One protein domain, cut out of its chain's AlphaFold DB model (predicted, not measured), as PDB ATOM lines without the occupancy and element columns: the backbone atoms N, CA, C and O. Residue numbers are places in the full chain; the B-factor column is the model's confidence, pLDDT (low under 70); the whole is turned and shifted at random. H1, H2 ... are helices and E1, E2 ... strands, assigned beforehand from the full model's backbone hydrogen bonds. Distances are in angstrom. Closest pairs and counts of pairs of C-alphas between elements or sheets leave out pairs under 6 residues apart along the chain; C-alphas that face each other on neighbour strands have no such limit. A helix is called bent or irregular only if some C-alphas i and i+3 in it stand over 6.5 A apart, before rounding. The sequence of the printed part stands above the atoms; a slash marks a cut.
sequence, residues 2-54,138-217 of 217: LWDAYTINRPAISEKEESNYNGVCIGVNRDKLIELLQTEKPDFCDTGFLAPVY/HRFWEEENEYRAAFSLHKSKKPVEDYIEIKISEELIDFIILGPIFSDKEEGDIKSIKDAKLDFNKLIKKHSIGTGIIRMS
ATOM      1  N   LEU A   2     183.304 199.704 212.321       45.44
ATOM      2  CA  LEU A   2     184.534 199.282 213.004       45.44
ATOM      3  C   LEU A   2     184.700 197.775 212.795       45.44
ATOM      4  O   LEU A   2     183.802 197.010 213.129       45.44
ATOM      5  N   TRP A   3     185.832 197.356 212.236       42.81
ATOM      6  CA  TRP A   3     186.218 195.948 212.183       42.81
ATOM      7  C   TRP A   3     187.105 195.631 213.392       42.81
ATOM      8  O   TRP A   3     188.180 196.212 213.530       42.81
ATOM      9  N   ASP A   4     186.655 194.737 214.272       44.25
ATOM     10  CA  ASP A   4     187.413 194.276 215.441       44.25
ATOM     11  C   ASP A   4     188.162 192.989 215.076       44.25
ATOM     12  O   ASP A   4     187.625 191.885 215.164       44.25
ATOM     13  N   ALA A   5     189.405 193.129 214.615       39.59
ATOM     14  CA  ALA A   5     190.237 191.998 214.201       39.59
ATOM     15  C   ALA A   5     190.681 191.092 215.374       39.59
ATOM     16  O   ALA A   5     191.292 190.052 215.139       39.59
ATOM     17  N   TYR A   6     190.397 191.460 216.632       42.72
ATOM     18  CA  TYR A   6     191.066 190.879 217.802       42.72
ATOM     19  C   TYR A   6     190.205 189.929 218.648       42.72
ATOM     20  O   TYR A   6     190.693 189.358 219.623       42.72
ATOM     21  N   THR A   7     188.934 189.716 218.295       40.94
ATOM     22  CA  THR A   7     188.021 188.880 219.102       40.94
ATOM     23  C   THR A   7     188.148 187.370 218.864       40.94
ATOM     24  O   THR A   7     187.653 186.603 219.683       40.94
ATOM     25  N   ILE A   8     188.847 186.922 217.812       38.53
ATOM     26  CA  ILE A   8     188.955 185.486 217.464       38.53
ATOM     27  C   ILE A   8     190.176 184.799 218.113       38.53
ATOM     28  O   ILE A   8     190.160 183.590 218.302       38.53
ATOM     29  N   ASN A   9     191.200 185.552 218.543       34.94
ATOM     30  CA  ASN A   9     192.465 185.000 219.057       34.94
ATOM     31  C   ASN A   9     192.919 185.632 220.386       34.94
ATOM     32  O   ASN A   9     194.105 185.904 220.565       34.94
ATOM     33  N   ARG A  10     192.013 185.885 221.343       40.97
ATOM     34  CA  ARG A  10     192.455 186.296 222.687       40.97
ATOM     35  C   ARG A  10     192.973 185.054 223.433       40.97
ATOM     36  O   ARG A  10     192.170 184.155 223.688       40.97
ATOM     37  N   PRO A  11     194.273 184.956 223.779       38.75
ATOM     38  CA  PRO A  11     194.734 183.898 224.670       38.75
ATOM     39  C   PRO A  11     193.989 184.012 226.005       38.75
ATOM     40  O   PRO A  11     193.630 185.114 226.422       38.75
ATOM     41  N   ALA A  12     193.712 182.875 226.648       42.84
ATOM     42  CA  ALA A  12     193.037 182.838 227.941       42.84
ATOM     43  C   ALA A  12     193.797 183.725 228.939       42.84
ATOM     44  O   ALA A  12     194.950 183.464 229.271       42.84
ATOM     45  N   ILE A  13     193.156 184.812 229.357       47.75
ATOM     46  CA  ILE A  13     193.791 185.860 230.151       47.75
ATOM     47  C   ILE A  13     193.874 185.387 231.593       47.75
ATOM     48  O   ILE A  13     192.862 185.034 232.198       47.75
ATOM     49  N   SER A  14     195.078 185.408 232.157       45.53
ATOM     50  CA  SER A  14     195.235 185.412 233.607       45.53
ATOM     51  C   SER A  14     194.699 186.742 234.152       45.53
ATOM     52  O   SER A  14     194.969 187.780 233.559       45.53
ATOM     53  N   GLU A  15     193.969 186.747 235.275       48.97
ATOM     54  CA  GLU A  15     193.298 187.929 235.875       48.97
ATOM     55  C   GLU A  15     194.186 189.182 236.082       48.97
ATOM     56  O   GLU A  15     193.694 190.237 236.477       48.97
ATOM     57  N   LYS A  16     195.496 189.079 235.843       44.75
ATOM     58  CA  LYS A  16     196.493 190.131 236.038       44.75
ATOM     59  C   LYS A  16     196.891 190.882 234.765       44.75
ATOM     60  O   LYS A  16     197.487 191.948 234.895       44.75
ATOM     61  N   GLU A  17     196.577 190.384 233.568       46.31
ATOM     62  CA  GLU A  17     197.002 191.025 232.316       46.31
ATOM     63  C   GLU A  17     195.890 191.881 231.690       46.31
ATOM     64  O   GLU A  17     195.047 191.438 230.915       46.31
ATOM     65  N   GLU A  18     195.973 193.152 232.081       50.00
ATOM     66  CA  GLU A  18     195.611 194.361 231.339       50.00
ATOM     67  C   GLU A  18     194.117 194.685 231.145       50.00
ATOM     68  O   GLU A  18     193.441 194.312 230.187       50.00
ATOM     69  N   SER A  19     193.664 195.601 232.009       49.69
ATOM     70  CA  SER A  19     192.565 196.556 231.793       49.69
ATOM     71  C   SER A  19     192.806 197.541 230.635       49.69
ATOM     72  O   SER A  19     192.018 198.462 230.442       49.69
ATOM     73  N   ASN A  20     193.904 197.367 229.903       51.84
ATOM     74  CA  ASN A  20     194.448 198.265 228.905       51.84
ATOM     75  C   ASN A  20     194.283 197.593 227.531       51.84
ATOM     76  O   ASN A  20     194.896 196.567 227.265       51.84
ATOM     77  N   TYR A  21     193.422 198.140 226.667       56.44
ATOM     78  CA  TYR A  21     193.216 197.633 225.304       56.44
ATOM     79  C   TYR A  21     193.730 198.611 224.228       56.44
ATOM     80  O   TYR A  21     193.205 199.715 224.075       56.44
ATOM     81  N   ASN A  22     194.727 198.170 223.451       62.72
ATOM     82  CA  ASN A  22     195.439 198.950 222.418       62.72
ATOM     83  C   ASN A  22     194.848 198.740 221.010       62.72
ATOM     84  O   ASN A  22     195.499 199.054 220.013       62.72
ATOM     85  N   GLY A  23     193.664 198.130 220.893       65.44
ATOM     86  CA  GLY A  23     193.141 197.705 219.595       65.44
ATOM     87  C   GLY A  23     192.886 198.867 218.640       65.44
ATOM     88  O   GLY A  23     192.634 199.999 219.047       65.44
ATOM     89  N   VAL A  24     192.956 198.564 217.347       69.19
ATOM     90  CA  VAL A  24     192.718 199.509 216.256       69.19
ATOM     91  C   VAL A  24     191.426 199.114 215.557       69.19
ATOM     92  O   VAL A  24     191.175 197.932 215.324       69.19
ATOM     93  N   CYS A  25     190.622 200.102 215.190       75.00
ATOM     94  CA  CYS A  25     189.452 199.906 214.351       75.00
ATOM     95  C   CYS A  25     189.633 200.580 212.996       75.00
ATOM     96  O   CYS A  25     190.263 201.628 212.877       75.00
ATOM     97  N   ILE A  26     189.036 199.999 211.963       77.44
ATOM     98  CA  ILE A  26     189.059 200.556 210.611       77.44
ATOM     99  C   ILE A  26     187.718 201.222 210.349       77.44
ATOM    100  O   ILE A  26     186.710 200.527 210.300       77.44
ATOM    101  N   GLY A  27     187.719 202.542 210.170       83.25
ATOM    102  CA  GLY A  27     186.592 203.327 209.688       83.25
ATOM    103  C   GLY A  27     186.445 203.167 208.180       83.25
ATOM    104  O   GLY A  27     187.232 203.724 207.419       83.25
ATOM    105  N   VAL A  28     185.440 202.407 207.752       83.06
ATOM    106  CA  VAL A  28     185.171 202.164 206.326       83.06
ATOM    107  C   VAL A  28     183.995 202.978 205.792       83.06
ATOM    108  O   VAL A  28     183.028 203.241 206.521       83.06
ATOM    109  N   ASN A  29     184.059 203.295 204.499       86.50
ATOM    110  CA  ASN A  29     182.967 203.928 203.775       86.50
ATOM    111  C   ASN A  29     181.762 202.981 203.723       86.50
ATOM    112  O   ASN A  29     181.844 201.866 203.200       86.50
ATOM    113  N   ARG A  30     180.633 203.424 204.282       84.69
ATOM    114  CA  ARG A  30     179.432 202.590 204.423       84.69
ATOM    115  C   ARG A  30     178.907 202.100 203.078       84.69
ATOM    116  O   ARG A  30     178.619 200.913 202.954       84.69
ATOM    117  N   ASP A  31     178.756 203.003 202.119       87.12
ATOM    118  CA  ASP A  31     178.085 202.704 200.856       87.12
ATOM    119  C   ASP A  31     178.938 201.754 200.018       87.12
ATOM    120  O   ASP A  31     178.436 200.737 199.544       87.12
ATOM    121  N   LYS A  32     180.252 202.003 199.964       88.06
ATOM    122  CA  LYS A  32     181.187 201.100 199.287       88.06
ATOM    123  C   LYS A  32     181.254 199.720 199.938       88.06
ATOM    124  O   LYS A  32     181.388 198.727 199.230       88.06
ATOM    125  N   LEU A  33     181.160 199.615 201.271       86.94
ATOM    126  CA  LEU A  33     181.127 198.288 201.889       86.94
ATOM    127  C   LEU A  33     179.811 197.563 201.601       86.94
ATOM    128  O   LEU A  33     179.829 196.361 201.370       86.94
ATOM    129  N   ILE A  34     178.673 198.259 201.611       87.69
ATOM    130  CA  ILE A  34     177.396 197.634 201.243       87.69
ATOM    131  C   ILE A  34     177.470 197.092 199.814       87.69
ATOM    132  O   ILE A  34     177.059 195.957 199.588       87.69
ATOM    133  N   GLU A  35     178.032 197.866 198.886       88.56
ATOM    134  CA  GLU A  35     178.286 197.417 197.518       88.56
ATOM    135  C   GLU A  35     179.180 196.169 197.504       88.56
ATOM    136  O   GLU A  35     178.770 195.144 196.966       88.56
ATOM    137  N   LEU A  36     180.323 196.198 198.198       88.12
ATOM    138  CA  LEU A  36     181.234 195.053 198.308       88.12
ATOM    139  C   LEU A  36     180.539 193.799 198.862       88.12
ATOM    140  O   LEU A  36     180.702 192.706 198.330       88.12
ATOM    141  N   LEU A  37     179.738 193.940 199.922       88.00
ATOM    142  CA  LEU A  37     178.987 192.834 200.526       88.00
ATOM    143  C   LEU A  37     177.907 192.280 199.592       88.00
ATOM    144  O   LEU A  37     177.443 191.162 199.794       88.00
ATOM    145  N   GLN A  38     177.465 193.045 198.602       86.38
ATOM    146  CA  GLN A  38     176.519 192.570 197.600       86.38
ATOM    147  C   GLN A  38     177.237 191.905 196.423       86.38
ATOM    148  O   GLN A  38     176.763 190.872 195.948       86.38
ATOM    149  N   THR A  39     178.370 192.454 195.979       86.62
ATOM    150  CA  THR A  39     179.110 191.980 194.800       86.62
ATOM    151  C   THR A  39     180.016 190.787 195.090       86.62
ATOM    152  O   THR A  39     180.066 189.860 194.292       86.62
ATOM    153  N   GLU A  40     180.697 190.774 196.237       85.88
ATOM    154  CA  GLU A  40     181.657 189.729 196.645       85.88
ATOM    155  C   GLU A  40     181.006 188.656 197.535       85.88
ATOM    156  O   GLU A  40     181.681 187.873 198.204       85.88
ATOM    157  N   LYS A  41     179.670 188.622 197.590       85.38
ATOM    158  CA  LYS A  41     178.931 187.637 198.379       85.38
ATOM    159  C   LYS A  41     179.208 186.220 197.856       85.38
ATOM    160  O   LYS A  41     178.866 185.943 196.706       85.38
ATOM    161  N   PRO A  42     179.674 185.281 198.699       83.81
ATOM    162  CA  PRO A  42     179.857 183.899 198.275       83.81
ATOM    163  C   PRO A  42     178.553 183.245 197.799       83.81
ATOM    164  O   PRO A  42     177.464 183.542 198.299       83.81
ATOM    165  N   ASP A  43     178.656 182.272 196.892       84.50
ATOM    166  CA  ASP A  43     177.496 181.545 196.351       84.50
ATOM    167  C   ASP A  43     176.706 180.767 197.411       84.50
ATOM    168  O   ASP A  43     175.524 180.464 197.218       84.50
ATOM    169  N   PHE A  44     177.359 180.411 198.520       84.38
ATOM    170  CA  PHE A  44     176.751 179.744 199.670       84.38
ATOM    171  C   PHE A  44     176.116 180.713 200.674       84.38
ATOM    172  O   PHE A  44     175.610 180.271 201.702       84.38
ATOM    173  N   CYS A  45     176.098 182.011 200.381       83.69
ATOM    174  CA  CYS A  45     175.415 183.023 201.175       83.69
ATOM    175  C   CYS A  45     174.197 183.569 200.419       83.69
ATOM    176  O   CYS A  45     174.245 183.772 199.207       83.69
ATOM    177  N   ASP A  46     173.117 183.867 201.135       80.50
ATOM    178  CA  ASP A  46     171.906 184.470 200.565       80.50
ATOM    179  C   ASP A  46     172.077 185.975 200.380       80.50
ATOM    180  O   ASP A  46     171.908 186.503 199.281       80.50
ATOM    181  N   THR A  47     172.503 186.656 201.446       80.94
ATOM    182  CA  THR A  47     172.578 188.119 201.502       80.94
ATOM    183  C   THR A  47     173.732 188.564 202.396       80.94
ATOM    184  O   THR A  47     173.961 187.966 203.450       80.94
ATOM    185  N   GLY A  48     174.436 189.623 201.991       81.94
ATOM    186  CA  GLY A  48     175.330 190.396 202.852       81.94
ATOM    187  C   GLY A  48     174.593 191.602 203.422       81.94
ATOM    188  O   GLY A  48     173.843 192.269 202.710       81.94
ATOM    189  N   PHE A  49     174.756 191.872 204.712       81.50
ATOM    190  CA  PHE A  49     174.079 192.984 205.368       81.50
ATOM    191  C   PHE A  49     174.971 193.675 206.389       81.50
ATOM    192  O   PHE A  49     175.975 193.137 206.856       81.50
ATOM    193  N   LEU A  50     174.567 194.896 206.723       85.25
ATOM    194  CA  LEU A  50     175.232 195.759 207.677       85.25
ATOM    195  C   LEU A  50     174.222 196.181 208.741       85.25
ATOM    196  O   LEU A  50     173.181 196.746 208.402       85.25
ATOM    197  N   ALA A  51     174.535 195.948 210.011       84.62
ATOM    198  CA  ALA A  51     173.665 196.340 211.117       84.62
ATOM    199  C   ALA A  51     174.459 196.950 212.284       84.62
ATOM    200  O   ALA A  51     175.640 196.627 212.459       84.62
ATOM    201  N   PRO A  52     173.838 197.859 213.060       86.38
ATOM    202  CA  PRO A  52     174.460 198.429 214.248       86.38
ATOM    203  C   PRO A  52     174.623 197.374 215.347       86.38
ATOM    204  O   PRO A  52     173.866 196.404 215.420       86.38
ATOM    205  N   VAL A  53     175.600 197.594 216.222       87.94
ATOM    206  CA  VAL A  53     175.811 196.779 217.421       87.94
ATOM    207  C   VAL A  53     174.903 197.246 218.564       87.94
ATOM    208  O   VAL A  53     174.709 198.440 218.788       87.94
ATOM    209  N   TYR A  54     174.366 196.289 219.319       89.06
ATOM    210  CA  TYR A  54     173.578 196.517 220.527       89.06
ATOM    211  C   TYR A  54     174.474 196.384 221.763       89.06
ATOM    212  O   TYR A  54     174.845 195.278 222.172       89.06
ATOM    213  N   HIS A 138     179.598 193.912 224.409       75.12
ATOM    214  CA  HIS A 138     179.837 194.768 225.571       75.12
ATOM    215  C   HIS A 138     180.190 196.207 225.146       75.12
ATOM    216  O   HIS A 138     180.688 196.439 224.045       75.12
ATOM    217  N   ARG A 139     179.989 197.175 226.049       75.31
ATOM    218  CA  ARG A 139     180.039 198.635 225.796       75.31
ATOM    219  C   ARG A 139     181.401 199.236 225.438       75.31
ATOM    220  O   ARG A 139     181.523 200.443 225.333       75.31
ATOM    221  N   PHE A 140     182.439 198.428 225.277       70.25
ATOM    222  CA  PHE A 140     183.811 198.936 225.174       70.25
ATOM    223  C   PHE A 140     184.058 199.857 223.967       70.25
ATOM    224  O   PHE A 140     184.901 200.739 224.042       70.25
ATOM    225  N   TRP A 141     183.320 199.647 222.876       75.06
ATOM    226  CA  TRP A 141     183.384 200.461 221.658       75.06
ATOM    227  C   TRP A 141     182.087 201.250 221.415       75.06
ATOM    228  O   TRP A 141     181.816 201.656 220.287       75.06
ATOM    229  N   GLU A 142     181.252 201.417 222.447       78.75
ATOM    230  CA  GLU A 142     179.924 202.032 222.325       78.75
ATOM    231  C   GLU A 142     180.009 203.452 221.758       78.75
ATOM    232  O   GLU A 142     179.239 203.811 220.868       78.75
ATOM    233  N   GLU A 143     180.993 204.232 222.205       79.12
ATOM    234  CA  GLU A 143     181.193 205.619 221.788       79.12
ATOM    235  C   GLU A 143     181.507 205.744 220.288       79.12
ATOM    236  O   GLU A 143     181.126 206.724 219.644       79.12
ATOM    237  N   GLU A 144     182.132 204.724 219.702       78.50
ATOM    238  CA  GLU A 144     182.515 204.696 218.287       78.50
ATOM    239  C   GLU A 144     181.388 204.201 217.359       78.50
ATOM    240  O   GLU A 144     181.535 204.226 216.134       78.50
ATOM    241  N   ASN A 145     180.249 203.771 217.922       80.06
ATOM    242  CA  ASN A 145     179.056 203.324 217.195       80.06
ATOM    243  C   ASN A 145     179.362 202.266 216.112       80.06
ATOM    244  O   ASN A 145     179.148 202.486 214.914       80.06
ATOM    245  N   GLU A 146     179.879 201.104 216.528       80.62
ATOM    246  CA  GLU A 146     180.198 199.994 215.625       80.62
ATOM    247  C   GLU A 146     178.992 199.556 214.794       80.62
ATOM    248  O   GLU A 146     177.858 199.436 215.264       80.62
ATOM    249  N   TYR A 147     179.301 199.220 213.548       82.25
ATOM    250  CA  TYR A 147     178.436 198.423 212.700       82.25
ATOM    251  C   TYR A 147     179.185 197.147 212.365       82.25
ATOM    252  O   TYR A 147     180.401 197.190 212.165       82.25
ATOM    253  N   ARG A 148     178.455 196.042 212.263       80.50
ATOM    254  CA  ARG A 148     179.000 194.756 211.843       80.50
ATOM    255  C   ARG A 148     178.449 194.376 210.483       80.50
ATOM    256  O   ARG A 148     177.246 194.479 210.230       80.50
ATOM    257  N   ALA A 149     179.360 193.964 209.615       81.38
ATOM    258  CA  ALA A 149     179.039 193.314 208.361       81.38
ATOM    259  C   ALA A 149     178.869 191.815 208.616       81.38
ATOM    260  O   ALA A 149     179.667 191.215 209.337       81.38
ATOM    261  N   ALA A 150     177.837 191.213 208.036       80.12
ATOM    262  CA  ALA A 150     177.588 189.785 208.151       80.12
ATOM    263  C   ALA A 150     177.017 189.220 206.851       80.12
ATOM    264  O   ALA A 150     176.315 189.906 206.104       80.12
ATOM    265  N   PHE A 151     177.283 187.937 206.621       81.81
ATOM    266  CA  PHE A 151     176.656 187.158 205.566       81.81
ATOM    267  C   PHE A 151     175.675 186.155 206.162       81.81
ATOM    268  O   PHE A 151     176.004 185.425 207.096       81.81
ATOM    269  N   SER A 152     174.470 186.084 205.596       78.19
ATOM    270  CA  SER A 152     173.537 184.997 205.894       78.19
ATOM    271  C   SER A 152     173.926 183.774 205.075       78.19
ATOM    272  O   SER A 152     173.870 183.820 203.847       78.19
ATOM    273  N   LEU A 153     174.295 182.680 205.741       77.12
ATOM    274  CA  LEU A 153     174.539 181.396 205.087       77.12
ATOM    275  C   LEU A 153     173.235 180.823 204.515       77.12
ATOM    276  O   LEU A 153     172.194 180.836 205.175       77.12
ATOM    277  N   HIS A 154     173.314 180.295 203.298       75.12
ATOM    278  CA  HIS A 154     172.216 179.598 202.644       75.12
ATOM    279  C   HIS A 154     172.031 178.223 203.298       75.12
ATOM    280  O   HIS A 154     172.955 177.412 203.326       75.12
ATOM    281  N   LYS A 155     170.816 177.906 203.765       69.38
ATOM    282  CA  LYS A 155     170.535 176.697 204.577       69.38
ATOM    283  C   LYS A 155     171.016 175.375 203.964       69.38
ATOM    284  O   LYS A 155     171.438 174.479 204.684       69.38
ATOM    285  N   SER A 156     170.928 175.235 202.640       72.12
ATOM    286  CA  SER A 156     171.335 174.012 201.930       72.12
ATOM    287  C   SER A 156     172.767 174.014 201.388       72.12
ATOM    288  O   SER A 156     173.202 172.991 200.860       72.12
ATOM    289  N   LYS A 157     173.503 175.128 201.483       75.00
ATOM    290  CA  LYS A 157     174.862 175.227 200.944       75.00
ATOM    291  C   LYS A 157     175.837 175.286 202.107       75.00
ATOM    292  O   LYS A 157     175.806 176.217 202.906       75.00
ATOM    293  N   LYS A 158     176.690 174.272 202.212       70.12
ATOM    294  CA  LYS A 158     177.766 174.275 203.199       70.12
ATOM    295  C   LYS A 158     178.982 174.978 202.607       70.12
ATOM    296  O   LYS A 158     179.324 174.679 201.460       70.12
ATOM    297  N   PRO A 159     179.616 175.889 203.352       71.75
ATOM    298  CA  PRO A 159     180.892 176.421 202.928       71.75
ATOM    299  C   PRO A 159     181.939 175.297 202.945       71.75
ATOM    300  O   PRO A 159     181.819 174.327 203.694       71.75
ATOM    301  N   VAL A 160     182.933 175.406 202.064       72.38
ATOM    302  CA  VAL A 160     184.083 174.485 202.043       72.38
ATOM    303  C   VAL A 160     185.047 174.810 203.187       72.38
ATOM    304  O   VAL A 160     185.699 173.915 203.715       72.38
ATOM    305  N   GLU A 161     185.098 176.081 203.581       71.12
ATOM    306  CA  GLU A 161     185.966 176.620 204.623       71.12
ATOM    307  C   GLU A 161     185.121 177.258 205.732       71.12
ATOM    308  O   GLU A 161     184.042 177.789 205.472       71.12
ATOM    309  N   ASP A 162     185.618 177.261 206.968       65.31
ATOM    310  CA  ASP A 162     184.913 177.866 208.111       65.31
ATOM    311  C   ASP A 162     184.994 179.408 208.132       65.31
ATOM    312  O   ASP A 162     184.565 180.051 209.092       65.31
ATOM    313  N   TYR A 163     185.546 180.025 207.082       65.62
ATOM    314  CA  TYR A 163     185.704 181.471 206.959       65.62
ATOM    315  C   TYR A 163     185.309 181.981 205.567       65.62
ATOM    316  O   TYR A 163     185.268 181.244 204.586       65.62
ATOM    317  N   ILE A 164     185.006 183.279 205.498       72.56
ATOM    318  CA  ILE A 164     184.749 184.002 204.251       72.56
ATOM    319  C   ILE A 164     185.875 185.017 204.077       72.56
ATOM    320  O   ILE A 164     186.039 185.908 204.914       72.56
ATOM    321  N   GLU A 165     186.649 184.890 203.000       74.81
ATOM    322  CA  GLU A 165     187.672 185.874 202.660       74.81
ATOM    323  C   GLU A 165     187.038 187.041 201.892       74.81
ATOM    324  O   GLU A 165     186.555 186.878 200.775       74.81
ATOM    325  N   ILE A 166     187.053 188.231 202.494       77.00
ATOM    326  CA  ILE A 166     186.685 189.482 201.826       77.00
ATOM    327  C   ILE A 166     187.948 190.324 201.692       77.00
ATOM    328  O   ILE A 166     188.602 190.648 202.686       77.00
ATOM    329  N   LYS A 167     188.291 190.714 200.463       78.38
ATOM    330  CA  LYS A 167     189.423 191.611 200.224       78.38
ATOM    331  C   LYS A 167     189.018 193.050 200.529       78.38
ATOM    332  O   LYS A 167     188.185 193.624 199.838       78.38
ATOM    333  N   ILE A 168     189.647 193.640 201.542       76.94
ATOM    334  CA  ILE A 168     189.503 195.063 201.858       76.94
ATOM    335  C   ILE A 168     190.634 195.834 201.173       76.94
ATOM    336  O   ILE A 168     191.804 195.654 201.511       76.94
ATOM    337  N   SER A 169     190.291 196.670 200.194       80.69
ATOM    338  CA  SER A 169     191.219 197.605 199.551       80.69
ATOM    339  C   SER A 169     191.354 198.907 200.349       80.69
ATOM    340  O   SER A 169     190.471 199.267 201.129       80.69
ATOM    341  N   GLU A 170     192.444 199.651 200.128       81.62
ATOM    342  CA  GLU A 170     192.664 200.970 200.750       81.62
ATOM    343  C   GLU A 170     191.525 201.958 200.443       81.62
ATOM    344  O   GLU A 170     191.172 202.776 201.282       81.62
ATOM    345  N   GLU A 171     190.883 201.839 199.278       83.44
ATOM    346  CA  GLU A 171     189.789 202.720 198.842       83.44
ATOM    347  C   GLU A 171     188.499 202.583 199.663       83.44
ATOM    348  O   GLU A 171     187.619 203.450 199.585       83.44
ATOM    349  N   LEU A 172     188.363 201.483 200.409       85.50
ATOM    350  CA  LEU A 172     187.259 201.253 201.339       85.50
ATOM    351  C   LEU A 172     187.499 201.916 202.696       85.50
ATOM    352  O   LEU A 172     186.547 202.081 203.460       85.50
ATOM    353  N   ILE A 173     188.747 202.270 203.009       87.25
ATOM    354  CA  ILE A 173     189.163 202.776 204.314       87.25
ATOM    355  C   ILE A 173     189.160 204.304 204.280       87.25
ATOM    356  O   ILE A 173     189.988 204.924 203.621       87.25
ATOM    357  N   ASP A 174     188.263 204.919 205.046       88.12
ATOM    358  CA  ASP A 174     188.239 206.375 205.206       88.12
ATOM    359  C   ASP A 174     189.277 206.824 206.249       88.12
ATOM    360  O   ASP A 174     189.940 207.849 206.092       88.12
ATOM    361  N   PHE A 175     189.404 206.078 207.350       87.50
ATOM    362  CA  PHE A 175     190.360 206.342 208.428       87.50
ATOM    363  C   PHE A 175     190.541 205.110 209.318       87.50
ATOM    364  O   PHE A 175     189.746 204.175 209.285       87.50
ATOM    365  N   ILE A 176     191.556 205.132 210.173       86.44
ATOM    366  CA  ILE A 176     191.727 204.186 211.275       86.44
ATOM    367  C   ILE A 176     191.554 204.902 212.612       86.44
ATOM    368  O   ILE A 176     191.983 206.046 212.779       86.44
ATOM    369  N   ILE A 177     190.898 204.231 213.551       84.31
ATOM    370  CA  ILE A 177     190.740 204.663 214.936       84.31
ATOM    371  C   ILE A 177     191.747 203.886 215.773       84.31
ATOM    372  O   ILE A 177     191.665 202.665 215.893       84.31
ATOM    373  N   LEU A 178     192.706 204.608 216.328       84.62
ATOM    374  CA  LEU A 178     193.721 204.112 217.237       84.62
ATOM    375  C   LEU A 178     193.110 203.995 218.632       84.62
ATOM    376  O   LEU A 178     192.426 204.915 219.086       84.62
ATOM    377  N   GLY A 179     193.346 202.871 219.306       77.69
ATOM    378  CA  GLY A 179     192.800 202.620 220.635       77.69
ATOM    379  C   GLY A 179     193.198 203.689 221.666       77.69
ATOM    380  O   GLY A 179     194.182 204.405 221.473       77.69
ATOM    381  N   PRO A 180     192.474 203.790 222.794       72.88
ATOM    382  CA  PRO A 180     192.661 204.860 223.786       72.88
ATOM    383  C   PRO A 180     194.061 204.935 224.409       72.88
ATOM    384  O   PRO A 180     194.468 205.981 224.901       72.88
ATOM    385  N   ILE A 181     194.801 203.829 224.382       73.62
ATOM    386  CA  ILE A 181     196.161 203.708 224.929       73.62
ATOM    387  C   ILE A 181     197.217 203.440 223.853       73.62
ATOM    388  O   ILE A 181     198.335 203.043 224.163       73.62
ATOM    389  N   PHE A 182     196.856 203.622 222.583       78.31
ATOM    390  CA  PHE A 182     197.779 203.473 221.469       78.31
ATOM    391  C   PHE A 182     198.859 204.562 221.540       78.31
ATOM    392  O   PHE A 182     198.533 205.751 221.562       78.31
ATOM    393  N   SER A 183     200.129 204.158 221.586       81.56
ATOM    394  CA  SER A 183     201.277 205.043 221.791       81.56
ATOM    395  C   SER A 183     202.281 204.980 220.634       81.56
ATOM    396  O   SER A 183     202.159 204.174 219.708       81.56
ATOM    397  N   ASP A 184     203.327 205.808 220.718       84.94
ATOM    398  CA  ASP A 184     204.435 205.834 219.754       84.94
ATOM    399  C   ASP A 184     205.142 204.475 219.619       84.94
ATOM    400  O   ASP A 184     205.728 204.178 218.575       84.94
ATOM    401  N   LYS A 185     205.090 203.637 220.664       83.94
ATOM    402  CA  LYS A 185     205.660 202.288 220.634       83.94
ATOM    403  C   LYS A 185     204.913 201.408 219.632       83.94
ATOM    404  O   LYS A 185     205.545 200.861 218.733       83.94
ATOM    405  N   GLU A 186     203.587 201.308 219.752       81.62
ATOM    406  CA  GLU A 186     202.760 200.517 218.831       81.62
ATOM    407  C   GLU A 186     202.866 201.040 217.396       81.62
ATOM    408  O   GLU A 186     202.920 200.261 216.442       81.62
ATOM    409  N   GLU A 187     202.942 202.361 217.227       83.62
ATOM    410  CA  GLU A 187     203.161 202.966 215.917       83.62
ATOM    411  C   GLU A 187     204.518 202.568 215.314       83.62
ATOM    412  O   GLU A 187     204.598 202.251 214.122       83.62
ATOM    413  N   GLY A 188     205.580 202.559 216.122       82.94
ATOM    414  CA  GLY A 188     206.906 202.090 215.721       82.94
ATOM    415  C   GLY A 188     206.908 200.616 215.310       82.94
ATOM    416  O   GLY A 188     207.461 200.274 214.262       82.94
ATOM    417  N   ASP A 189     206.227 199.768 216.082       82.69
ATOM    418  CA  ASP A 189     206.098 198.336 215.808       82.69
ATOM    419  C   ASP A 189     205.387 198.091 214.467       82.69
ATOM    420  O   ASP A 189     205.893 197.344 213.628       82.69
ATOM    421  N   ILE A 190     204.273 198.784 214.196       82.06
ATOM    422  CA  ILE A 190     203.541 198.667 212.922       82.06
ATOM    423  C   ILE A 190     204.390 199.143 211.740       82.06
ATOM    424  O   ILE A 190     204.436 198.481 210.703       82.06
ATOM    425  N   LYS A 191     205.108 200.263 211.889       81.44
ATOM    426  CA  LYS A 191     205.994 200.792 210.838       81.44
ATOM    427  C   LYS A 191     207.178 199.875 210.526       81.44
ATOM    428  O   LYS A 191     207.769 200.000 209.457       81.44
ATOM    429  N   SER A 192     207.535 198.969 211.436       83.25
ATOM    430  CA  SER A 192     208.627 198.010 211.236       83.25
ATOM    431  C   SER A 192     208.242 196.800 210.367       83.25
ATOM    432  O   SER A 192     209.123 196.062 209.913       83.25
ATOM    433  N   ILE A 193     206.946 196.602 210.093       83.75
ATOM    434  CA  ILE A 193     206.430 195.493 209.282       83.75
ATOM    435  C   ILE A 193     206.787 195.725 207.807       83.75
ATOM    436  O   ILE A 193     206.315 196.670 207.180       83.75
ATOM    437  N   LYS A 194     207.611 194.838 207.237       78.81
ATOM    438  CA  LYS A 194     208.153 194.992 205.872       78.81
ATOM    439  C   LYS A 194     207.170 194.627 204.756       78.81
ATOM    440  O   LYS A 194     207.191 195.268 203.714       78.81
ATOM    441  N   ASP A 195     206.299 193.648 204.996       83.75
ATOM    442  CA  ASP A 195     205.379 193.092 203.989       83.75
ATOM    443  C   ASP A 195     203.912 193.441 204.296       83.75
ATOM    444  O   ASP A 195     202.996 192.632 204.120       83.75
ATOM    445  N   ALA A 196     203.675 194.648 204.818       78.00
ATOM    446  CA  ALA A 196     202.328 195.109 205.124       78.00
ATOM    447  C   ALA A 196     201.510 195.286 203.832       78.00
ATOM    448  O   ALA A 196     201.928 195.972 202.900       78.00
ATOM    449  N   LYS A 197     200.310 194.690 203.788       80.31
ATOM    450  CA  LYS A 197     199.375 194.825 202.653       80.31
ATOM    451  C   LYS A 197     198.746 196.220 202.541       80.31
ATOM    452  O   LYS A 197     198.194 196.542 201.496       80.31
ATOM    453  N   LEU A 198     198.786 196.997 203.622       79.75
ATOM    454  CA  LEU A 198     198.248 198.351 203.718       79.75
ATOM    455  C   LEU A 198     199.360 199.278 204.198       79.75
ATOM    456  O   LEU A 198     200.034 198.975 205.186       79.75
ATOM    457  N   ASP A 199     199.524 200.419 203.535       83.31
ATOM    458  CA  ASP A 199     200.485 201.426 203.976       83.31
ATOM    459  C   ASP A 199     199.893 202.257 205.121       83.31
ATOM    460  O   ASP A 199     199.162 203.230 204.917       83.31
ATOM    461  N   PHE A 200     200.241 201.884 206.355       82.81
ATOM    462  CA  PHE A 200     199.775 202.560 207.566       82.81
ATOM    463  C   PHE A 200     200.029 204.075 207.543       82.81
ATOM    464  O   PHE A 200     199.249 204.845 208.109       82.81
ATOM    465  N   ASN A 201     201.084 204.544 206.870       83.31
ATOM    466  CA  ASN A 201     201.410 205.968 206.821       83.31
ATOM    467  C   ASN A 201     200.443 206.764 205.940       83.31
ATOM    468  O   ASN A 201     200.200 207.930 206.241       83.31
ATOM    469  N   LYS A 202     199.847 206.137 204.918       85.25
ATOM    470  CA  LYS A 202     198.877 206.779 204.015       85.25
ATOM    471  C   LYS A 202     197.475 206.892 204.605       85.25
ATOM    472  O   LYS A 202     196.687 207.712 204.141       85.25
ATOM    473  N   LEU A 203     197.163 206.102 205.629       86.88
ATOM    474  CA  LEU A 203     195.851 206.115 206.267       86.88
ATOM    475  C   LEU A 203     195.687 207.330 207.190       86.88
ATOM    476  O   LEU A 203     196.585 207.670 207.973       86.88
ATOM    477  N   ILE A 204     194.503 207.946 207.135       90.06
ATOM    478  CA  ILE A 204     194.081 208.974 208.091       90.06
ATOM    479  C   ILE A 204     193.913 208.311 209.459       90.06
ATOM    480  O   ILE A 204     193.218 207.306 209.581       90.06
ATOM    481  N   LYS A 205     194.531 208.884 210.491       89.06
ATOM    482  CA  LYS A 205     194.534 208.350 211.859       89.06
ATOM    483  C   LYS A 205     193.699 209.240 212.766       89.06
ATOM    484  O   LYS A 205     193.816 210.462 212.713       89.06
ATOM    485  N   LYS A 206     192.873 208.629 213.607       89.19
ATOM    486  CA  LYS A 206     192.123 209.294 214.675       89.19
ATOM    487  C   LYS A 206     192.369 208.539 215.968       89.19
ATOM    488  O   LYS A 206     192.432 207.319 215.939       89.19
ATOM    489  N   HIS A 207     192.484 209.237 217.088       84.06
ATOM    490  CA  HIS A 207     192.435 208.567 218.384       84.06
ATOM    491  C   HIS A 207     190.986 208.285 218.756       84.06
ATOM    492  O   HIS A 207     190.096 209.080 218.441       84.06
ATOM    493  N   SER A 208     190.765 207.144 219.399       80.50
ATOM    494  CA  SER A 208     189.462 206.787 219.930       80.50
ATOM    495  C   SER A 208     189.008 207.806 220.969       80.50
ATOM    496  O   SER A 208     189.805 208.329 221.749       80.50
ATOM    497  N   ILE A 209     187.704 208.059 220.979       80.38
ATOM    498  CA  ILE A 209     187.018 208.828 222.019       80.38
ATOM    499  C   ILE A 209     186.531 207.934 223.171       80.38
ATOM    500  O   ILE A 209     185.988 208.434 224.156       80.38
ATOM    501  N   GLY A 210     186.699 206.616 223.040       73.88
ATOM    502  CA  GLY A 210     186.334 205.623 224.037       73.88
ATOM    503  C   GLY A 210     187.222 205.683 225.276       73.88
ATOM    504  O   GLY A 210     188.379 206.103 225.243       73.88
ATOM    505  N   THR A 211     186.681 205.224 226.402       65.25
ATOM    506  CA  THR A 211     187.365 205.322 227.705       65.25
ATOM    507  C   THR A 211     188.518 204.332 227.896       65.25
ATOM    508  O   THR A 211     189.255 204.447 228.872       65.25
ATOM    509  N   GLY A 212     188.672 203.340 227.011       59.28
ATOM    510  CA  GLY A 212     189.723 202.317 227.103       59.28
ATOM    511  C   GLY A 212     189.537 201.314 228.238       59.28
ATOM    512  O   GLY A 212     190.376 200.438 228.415       59.28
ATOM    513  N   ILE A 213     188.425 201.399 228.974       58.38
ATOM    514  CA  ILE A 213     188.118 200.531 230.107       58.38
ATOM    515  C   ILE A 213     187.079 199.497 229.677       58.38
ATOM    516  O   ILE A 213     185.926 199.829 229.394       58.38
ATOM    517  N   ILE A 214     187.453 198.216 229.710       57.53
ATOM    518  CA  ILE A 214     186.478 197.123 229.648       57.53
ATOM    519  C   ILE A 214     185.742 197.096 230.988       57.53
ATOM    520  O   ILE A 214     186.223 196.543 231.974       57.53
ATOM    521  N   ARG A 215     184.566 197.724 231.043       50.72
ATOM    522  CA  ARG A 215     183.680 197.613 232.204       50.72
ATOM    523  C   ARG A 215     182.981 196.258 232.142       50.72
ATOM    524  O   ARG A 215     182.104 196.060 231.304       50.72
ATOM    525  N   MET A 216     183.395 195.335 233.005       44.09
ATOM    526  CA  MET A 216     182.620 194.132 233.309       44.09
ATOM    527  C   MET A 216     181.364 194.612 234.045       44.09
ATOM    528  O   MET A 216     181.472 195.155 235.144       44.09
ATOM    529  N   SER A 217     180.212 194.554 233.375       46.09
ATOM    530  CA  SER A 217     178.908 194.871 233.970       46.09
ATOM    531  C   SER A 217     178.459 193.777 234.921       46.09
ATOM    532  O   SER A 217     178.585 192.605 234.497       46.09
TER     533      SER A 217
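This is residues 2 to 54 and 138 to 217 of the 217 residues of an uncharacterized protein of Acetivibrio saccincola (UniProt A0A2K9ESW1). With little regular structure, the domain is two small sheets set apart amid long loops, the mixed sheet E1 E4 E5 and the antiparallel ribbon E2 E3, on which H1 packs. Residues 7 to 17 stick out. The printed part's 133 residues, 53 in named elements, run E1 H1 E2 H2 E3 E4 H3 E5, mixed in class; it is only just compact, close to loose, radius of gyration 16.7 A, spanning 46 by 37 by 26 A.

Inner strand E4, residues 173 to 178, is antiparallel to E1, residues 24 to 28 (N 25 to O 177, 2.9 A), and parallel to E5, residues 205 to 207 (N 206 to O 176, 2.9 A). E4, H3, residues 184 to 191, and E5 form a strand-helix-strand unit, a helix between parallel neighbours, its crossover right-handed. E2, residues 45 to 52, and E3, residues 147 to 153, are antiparallel; N 46 and O 152 are 2.8 A apart. The closest C-alphas of H1, residues 30 to 39, and E2 are Leu 37 and Gly 48, 5.0 A. H2, residues 139 to 144, is apart from E1 and irregular, C-alphas 140 and 143 being 7.9 A apart; 0 of 2 O i to N i+4 and 2 of 3 O i to N i+3 pairs are within hydrogen-bond range, but every O i to N i+4 pair in H1 and H3.

E2 measures 20.2 A, E3 19.1 A. E1 begins at C-alpha 24 (192.718, 199.509, 216.256); E5 ends at C-alpha 207 (192.435, 208.567, 218.384).

Residues 55 to 137 are cut out, leaving 8.2 A between C-alphas 54 and 138. Links E3 to E4 and H3 to E5 are long. Residues under pLDDT 70 include 2 to 24 and 211 to 217.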